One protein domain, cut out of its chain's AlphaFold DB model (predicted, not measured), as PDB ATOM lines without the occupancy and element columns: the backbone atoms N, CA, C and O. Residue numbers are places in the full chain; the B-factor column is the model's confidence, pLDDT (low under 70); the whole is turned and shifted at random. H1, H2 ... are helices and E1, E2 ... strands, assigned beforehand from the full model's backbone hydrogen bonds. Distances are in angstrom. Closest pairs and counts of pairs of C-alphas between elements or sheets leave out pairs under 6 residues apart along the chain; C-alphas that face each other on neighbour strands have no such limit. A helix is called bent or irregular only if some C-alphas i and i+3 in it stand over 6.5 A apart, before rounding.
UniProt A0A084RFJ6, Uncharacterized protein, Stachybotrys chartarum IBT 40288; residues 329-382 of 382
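AT A GLANCE: This is residues 329 to 382 of the 382 residues of an uncharacterized protein of Stachybotrys chartarum IBT 40288 (UniProt A0A084RFJ6). A long, twisted hairpin of two strands, E2 and E3, makes the length of the domain, with the short strand E1 side by side with residues 341 to 344 of E2. Beyond the end of E3, a tail with one turn of helix, H1, sticks out at residues 374 to 382. The 54 printed residues hold E1, E2, E3 and H1 in that order; the sheet E1 - E2 - E3 is antiparallel throughout, and the class is mostly strand. The whole is elongated, spanning 47 by 28 by 17 A, and only just extended, close to loose, with a radius of gyration of the C-alphas of 15.5 A.

HOW THE PARTS SIT: E1, residues 333 to 336, and E2, residues 340 to 353, form an antiparallel hairpin at 132 degrees, with N 342 and O 335 within hydrogen-bond range at 2.8 A. E2 and E3, residues 357 to 369, form a second antiparallel hairpin at 165 degrees, with N 341 and O 368 at 2.8 A and N 357 and O 353 at 2.8 A. The three strands are a meander, each the antiparallel neighbour of the one before; E1 and E3 are edge strands. E2 bends by 62 degrees at residue 348. H1, residues 375 to 378, is not on the sheet and is apart from E1 and E2. It is too short for any O i to N i+4 pair, and its one O i to N i+3 pair is not within range.

IN THESE COORDINATES: E1 begins at C-alpha 333 (28.640, 47.407, 25.522). E2 is 32.4 A long. E3 is 36.9 A long and ends at C-alpha 369 (27.075, 37.140, 13.717). H1 is irregular, but only just: C-alphas 375 and 378 are 6.51 A apart.

THE WHOLE: The C-alphas of Gln 354 and Phe 375, the two farthest apart, are 47.7 A apart. The printed part has no cut, and the three links are tight. Mean pLDDT of the printed part is 70.3; residue 329, residues 351 to 356, 358 to 360 and 372 to 382 are under 70.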
ATOM      1  N   ILE A 329      16.871  43.490  27.440       64.19
ATOM      2  CA  ILE A 329      18.196  43.471  28.058       64.19
ATOM      3  C   ILE A 329      18.931  44.710  27.539       64.19
ATOM      4  O   ILE A 329      19.210  44.812  26.343       64.19
ATOM      5  N   HIS A 330      19.192  45.675  28.424       73.94
ATOM      6  CA  HIS A 330      19.950  46.873  28.088       73.94
ATOM      7  C   HIS A 330      21.411  46.467  27.869       73.94
ATOM      8  O   HIS A 330      22.122  46.119  28.811       73.94
ATOM      9  N   CYS A 331      21.836  46.442  26.609       78.69
ATOM     10  CA  CYS A 331      23.218  46.160  26.245       78.69
ATOM     11  C   CYS A 331      24.068  47.405  26.472       78.69
ATOM     12  O   CYS A 331      23.975  48.353  25.695       78.69
ATOM     13  N   ASP A 332      24.909  47.378  27.502       75.94
ATOM     14  CA  ASP A 332      25.775  48.508  27.839       75.94
ATOM     15  C   ASP A 332      26.947  48.611  26.858       75.94
ATOM     16  O   ASP A 332      27.287  49.701  26.410       75.94
ATOM     17  N   ASN A 333      27.536  47.469  26.480       77.12
ATOM     18  CA  ASN A 333      28.640  47.407  25.522       77.12
ATOM     19  C   ASN A 333      28.471  46.244  24.540       77.12
ATOM     20  O   ASN A 333      28.070  45.144  24.927       77.12
ATOM     21  N   LYS A 334      28.840  46.474  23.276       82.50
ATOM     22  CA  LYS A 334      28.874  45.449  22.226       82.50
ATOM     23  C   LYS A 334      30.297  45.253  21.725       82.50
ATOM     24  O   LYS A 334      30.975  46.228  21.416       82.50
ATOM     25  N   ILE A 335      30.750  44.004  21.656       81.31
ATOM     26  CA  ILE A 335      32.092  43.655  21.173       81.31
ATOM     27  C   ILE A 335      31.978  42.484  20.201       81.31
ATOM     28  O   ILE A 335      31.352  41.474  20.511       81.31
ATOM     29  N   CYS A 336      32.619  42.608  19.044       81.31
ATOM     30  CA  CYS A 336      32.729  41.540  18.058       81.31
ATOM     31  C   CYS A 336      34.081  40.825  18.197       81.31
ATOM     32  O   CYS A 336      35.124  41.475  18.187       81.31
ATOM     33  N   ASP A 337      34.075  39.491  18.278       81.12
ATOM     34  CA  ASP A 337      35.294  38.660  18.318       81.12
ATOM     35  C   ASP A 337      35.731  38.133  16.933       81.12
ATOM     36  O   ASP A 337      36.556  37.226  16.819       81.12
ATOM     37  N   GLY A 338      35.160  38.701  15.870       75.06
ATOM     38  CA  GLY A 338      35.386  38.317  14.477       75.06
ATOM     39  C   GLY A 338      34.406  37.271  13.941       75.06
ATOM     40  O   GLY A 338      34.348  37.084  12.727       75.06
ATOM     41  N   LYS A 339      33.613  36.611  14.796       76.88
ATOM     42  CA  LYS A 339      32.560  35.670  14.367       76.88
ATOM     43  C   LYS A 339      31.214  35.964  15.015       76.88
ATOM     44  O   LYS A 339      30.198  35.894  14.328       76.88
ATOM     45  N   THR A 340      31.218  36.343  16.287       77.88
ATOM     46  CA  THR A 340      30.016  36.558  17.090       77.88
ATOM     47  C   THR A 340      30.073  37.925  17.766       77.88
ATOM     48  O   THR A 340      31.085  38.315  18.353       77.88
ATOM     49  N   GLU A 341      28.973  38.669  17.684       83.25
ATOM     50  CA  GLU A 341      28.773  39.888  18.455       83.25
ATOM     51  C   GLU A 341      28.257  39.533  19.851       83.25
ATOM     52  O   GLU A 341      27.245  38.846  20.024       83.25
ATOM     53  N   TRP A 342      28.966  40.024  20.858       81.56
ATOM     54  CA  TRP A 342      28.655  39.837  22.262       81.56
ATOM     55  C   TRP A 342      28.079  41.121  22.840       81.56
ATOM     56  O   TRP A 342      28.679  42.186  22.712       81.56
ATOM     57  N   CYS A 343      26.948  41.005  23.529       85.88
ATOM     58  CA  CYS A 343      26.390  42.062  24.362       85.88
ATOM     59  C   CYS A 343      26.766  41.820  25.815       85.88
ATOM     60  O   CYS A 343      26.435  40.772  26.371       85.88
ATOM     61  N   PHE A 344      27.428  42.797  26.424       81.00
ATOM     62  CA  PHE A 344      27.719  42.827  27.847       81.00
ATOM     63  C   PHE A 344      26.635  43.632  28.557       81.00
ATOM     64  O   PHE A 344      26.344  44.765  28.167       81.00
ATOM     65  N   TYR A 345      26.037  43.036  29.582       81.88
ATOM     66  CA  TYR A 345      24.986  43.658  30.376       81.88
ATOM     67  C   TYR A 345      25.157  43.313  31.852       81.88
ATOM     68  O   TYR A 345      25.774  42.306  32.227       81.88
ATOM     69  N   TRP A 346      24.604  44.166  32.703       77.69
ATOM     70  CA  TRP A 346      24.593  43.943  34.139       77.69
ATOM     71  C   TRP A 346      23.608  42.827  34.515       77.69
ATOM     72  O   TRP A 346      22.410  42.942  34.263       77.69
ATOM     73  N   ALA A 347      24.099  41.749  35.135       75.75
ATOM     74  CA  ALA A 347      23.285  40.579  35.489       75.75
ATOM     75  C   ALA A 347      23.133  40.365  37.001       75.75
ATOM     76  O   ALA A 347      22.891  39.247  37.456       75.75
ATOM     77  N   GLY A 348      23.255  41.433  37.788       78.50
ATOM     78  CA  GLY A 348      23.139  41.358  39.238       78.50
ATOM     79  C   GLY A 348      24.476  41.294  39.970       78.50
ATOM     80  O   GLY A 348      25.553  41.545  39.425       78.50
ATOM     81  N   VAL A 349      24.381  40.965  41.254       76.50
ATOM     82  CA  VAL A 349      25.526  40.734  42.138       76.50
ATOM     83  C   VAL A 349      25.991  39.298  41.937       76.50
ATOM     84  O   VAL A 349      25.260  38.363  42.259       76.50
ATOM     85  N   THR A 350      27.190  39.109  41.394       72.25
ATOM     86  CA  THR A 350      27.729  37.767  41.116       72.25
ATOM     87  C   THR A 350      28.596  37.234  42.247       72.25
ATOM     88  O   THR A 350      28.764  36.021  42.373       72.25
ATOM     89  N   SER A 351      29.128  38.114  43.092       69.56
ATOM     90  CA  SER A 351      29.905  37.740  44.271       69.56
ATOM     91  C   SER A 351      29.807  38.805  45.363       69.56
ATOM     92  O   SER A 351      29.286  39.899  45.150       69.56
ATOM     93  N   TYR A 352      30.267  38.471  46.568       65.94
ATOM     94  CA  TYR A 352      30.263  39.374  47.715       65.94
ATOM     95  C   TYR A 352      31.659  39.410  48.335       65.94
ATOM     96  O   TYR A 352      32.169  38.375  48.767       65.94
ATOM     97  N   ASP A 353      32.265  40.594  48.377       69.56
ATOM     98  CA  ASP A 353      33.536  40.849  49.050       69.56
ATOM     99  C   ASP A 353      33.245  41.447  50.434       69.56
ATOM    100  O   ASP A 353      32.461  42.382  50.567       69.56
ATOM    101  N   GLN A 354      33.852  40.915  51.496       53.19
ATOM    102  CA  GLN A 354      33.597  41.390  52.862       53.19
ATOM    103  C   GLN A 354      34.085  42.824  53.115       53.19
ATOM    104  O   GLN A 354      33.583  43.475  54.029       53.19
ATOM    105  N   SER A 355      35.035  43.317  52.321       68.94
ATOM    106  CA  SER A 355      35.588  44.669  52.447       68.94
ATOM    107  C   SER A 355      34.893  45.701  51.553       68.94
ATOM    108  O   SER A 355      34.866  46.881  51.895       68.94
ATOM    109  N   LEU A 356      34.301  45.260  50.438       62.69
ATOM    110  CA  LEU A 356      33.733  46.135  49.401       62.69
ATOM    111  C   LEU A 356      32.224  45.935  49.182       62.69
ATOM    112  O   LEU A 356      31.588  46.736  48.502       62.69
ATOM    113  N   GLY A 357      31.634  44.903  49.788       72.50
ATOM    114  CA  GLY A 357      30.218  44.577  49.683       72.50
ATOM    115  C   GLY A 357      29.865  43.780  48.416       72.50
ATOM    116  O   GLY A 357      30.697  43.037  47.886       72.50
ATOM    117  N   PRO A 358      28.606  43.863  47.947       61.41
ATOM    118  CA  PRO A 358      28.158  43.137  46.765       61.41
ATOM    119  C   PRO A 358      28.914  43.615  45.520       61.41
ATOM    120  O   PRO A 358      28.831  44.784  45.145       61.41
ATOM    121  N   VAL A 359      29.633  42.705  44.863       66.50
ATOM    122  CA  VAL A 359      30.410  43.002  43.658       66.50
ATOM    123  C   VAL A 359      29.500  42.840  42.434       66.50
ATOM    124  O   VAL A 359      28.964  41.747  42.202       66.50
ATOM    125  N   PRO A 360      29.282  43.906  41.646       65.44
ATOM    126  CA  PRO A 360      28.449  43.833  40.454       65.44
ATOM    127  C   PRO A 360      29.133  42.985  39.376       65.44
ATOM    128  O   PRO A 360      30.300  43.204  39.049       65.44
ATOM    129  N   GLY A 361      28.401  42.028  38.804       74.12
ATOM    130  CA  GLY A 361      28.906  41.170  37.741       74.12
ATOM    131  C   GLY A 361      28.327  41.532  36.384       74.12
ATOM    132  O   GLY A 361      27.129  41.376  36.138       74.12
ATOM    133  N   VAL A 362      29.196  41.971  35.478       78.31
ATOM    134  CA  VAL A 362      28.861  42.076  34.057       78.31
ATOM    135  C   VAL A 362      28.922  40.674  33.453       78.31
ATOM    136  O   VAL A 362      29.938  39.989  33.572       78.31
ATOM    137  N   THR A 363      27.841  40.246  32.806       79.31
ATOM    138  CA  THR A 363      27.810  39.008  32.015       79.31
ATOM    139  C   THR A 363      27.688  39.337  30.530       79.31
ATOM    140  O   THR A 363      27.443  40.488  30.167       79.31
ATOM    141  N   ARG A 364      27.850  38.334  29.661       80.12
ATOM    142  CA  ARG A 364      27.662  38.492  28.212       80.12
ATOM    143  C   ARG A 364      26.645  37.514  27.641       80.12
ATOM    144  O   ARG A 364      26.564  36.373  28.087       80.12
ATOM    145  N   THR A 365      25.925  37.945  26.612       83.44
ATOM    146  CA  THR A 365      25.083  37.089  25.768       83.44
ATOM    147  C   THR A 365      25.443  37.271  24.295       83.44
ATOM    148  O   THR A 365      25.923  38.337  23.900       83.44
ATOM    149  N   ALA A 366      25.256  36.230  23.487       84.31
ATOM    150  CA  ALA A 366      25.506  36.288  22.051       84.31
ATOM    151  C   ALA A 366      24.313  36.948  21.343       84.31
ATOM    152  O   ALA A 366      23.179  36.503  21.506       84.31
ATOM    153  N   LEU A 367      24.571  37.997  20.559       81.69
ATOM    154  CA  LEU A 367      23.553  38.664  19.739       81.69
ATOM    155  C   LEU A 367      23.443  38.072  18.327       81.69
ATOM    156  O   LEU A 367      22.436  38.286  17.655       81.69
ATOM    157  N   GLY A 368      24.453  37.319  17.885       82.31
ATOM    158  CA  GLY A 368      24.506  36.721  16.552       82.31
ATOM    159  C   GLY A 368      25.812  37.043  15.823       82.31
ATOM    160  O   GLY A 368      26.787  37.430  16.470       82.31
ATOM    161  N   PRO A 369      25.877  36.849  14.494       83.69
ATOM    162  CA  PRO A 369      27.075  37.140  13.717       83.69
ATOM    163  C   PRO A 369      27.393  38.635  13.723       83.69
ATOM    164  O   PRO A 369      26.491  39.473  13.736       83.69
ATOM    165  N   CYS A 370      28.681  38.969  13.695       82.06
ATOM    166  CA  CYS A 370      29.104  40.362  13.710       82.06
ATOM    167  C   CYS A 370      28.554  41.158  12.516       82.06
ATOM    168  O   CYS A 370      28.499  40.625  11.400       82.06
ATOM    169  N   PRO A 371      28.206  42.443  12.711       78.25
ATOM    170  CA  PRO A 371      27.818  43.305  11.607       78.25
ATOM    171  C   PRO A 371      28.960  43.413  10.577       78.25
ATOM    172  O   PRO A 371      30.137  43.388  10.951       78.25
ATOM    173  N   PRO A 372      28.639  43.519   9.274       67.69
ATOM    174  CA  PRO A 372      29.648  43.640   8.230       67.69
ATOM    175  C   PRO A 372      30.489  44.894   8.476       67.69
ATOM    176  O   PRO A 372      29.946  45.958   8.765       67.69
ATOM    177  N   ALA A 373      31.814  44.766   8.363       58.97
ATOM    178  CA  ALA A 373      32.736  45.871   8.584       58.97
ATOM    179  C   ALA A 373      32.431  47.022   7.611       58.97
ATOM    180  O   ALA A 373      32.814  46.994   6.442       58.97
ATOM    181  N   THR A 374      31.723  48.045   8.082       56.31
ATOM    182  CA  THR A 374      31.558  49.287   7.335       56.31
ATOM    183  C   THR A 374      32.814  50.137   7.500       56.31
ATOM    184  O   THR A 374      33.341  50.290   8.606       56.31
ATOM    185  N   PHE A 375      33.266  50.715   6.386       47.44
ATOM    186  CA  PHE A 375      34.476  51.534   6.219       47.44
ATOM    187  C   PHE A 375      34.657  52.686   7.235       47.44
ATOM    188  O   PHE A 375      35.746  53.238   7.347       47.44
ATOM    189  N   ALA A 376      33.622  53.041   8.002       48.56
ATOM    190  CA  ALA A 376      33.658  54.093   9.020       48.56
ATOM    191  C   ALA A 376      34.474  53.737  10.283       48.56
ATOM    192  O   ALA A 376      34.800  54.621  11.068       48.56
ATOM    193  N   SER A 377      34.837  52.465  10.480       45.06
ATOM    194  CA  SER A 377      35.480  51.984  11.718       45.06
ATOM    195  C   SER A 377      36.997  52.232  11.787       45.06
ATOM    196  O   SER A 377      37.608  52.005  12.825       45.06
ATOM    197  N   TYR A 378      37.617  52.685  10.691       41.22
ATOM    198  CA  TYR A 378      39.066  52.935  10.614       41.22
ATOM    199  C   TYR A 378      39.483  54.363  11.015       41.22
ATOM    200  O   TYR A 378      40.675  54.641  11.080       41.22
ATOM    201  N   LEU A 379      38.537  55.272  11.288       43.84
ATOM    202  CA  LEU A 379      38.829  56.699  11.513       43.84
ATOM    203  C   LEU A 379      38.838  57.149  12.983       43.84
ATOM    204  O   LEU A 379      39.101  58.316  13.246       43.84
ATOM    205  N   THR A 380      38.605  56.255  13.946       43.34
ATOM    206  CA  THR A 380      38.737  56.563  15.388       43.34
ATOM    207  C   THR A 380      39.905  55.838  16.059       43.34
ATOM    208  O   THR A 380      39.978  55.783  17.283       43.34
ATOM    209  N   ALA A 381      40.823  55.284  15.267       42.28
ATOM    210  CA  ALA A 381      42.083  54.712  15.735       42.28
ATOM    211  C   ALA A 381      43.273  55.405  15.049       42.28
ATOM    212  O   ALA A 381      44.073  54.752  14.381       42.28
ATOM    213  N   VAL A 382      43.353  56.734  15.195       39.03
ATOM    214  CA  VAL A 382      44.590  57.537  15.128       39.03
ATOM    215  C   VAL A 382      44.532  58.573  16.237       39.03
ATOM    216  O   VAL A 382      43.474  59.235  16.343       39.03
TER     217      VAL A 382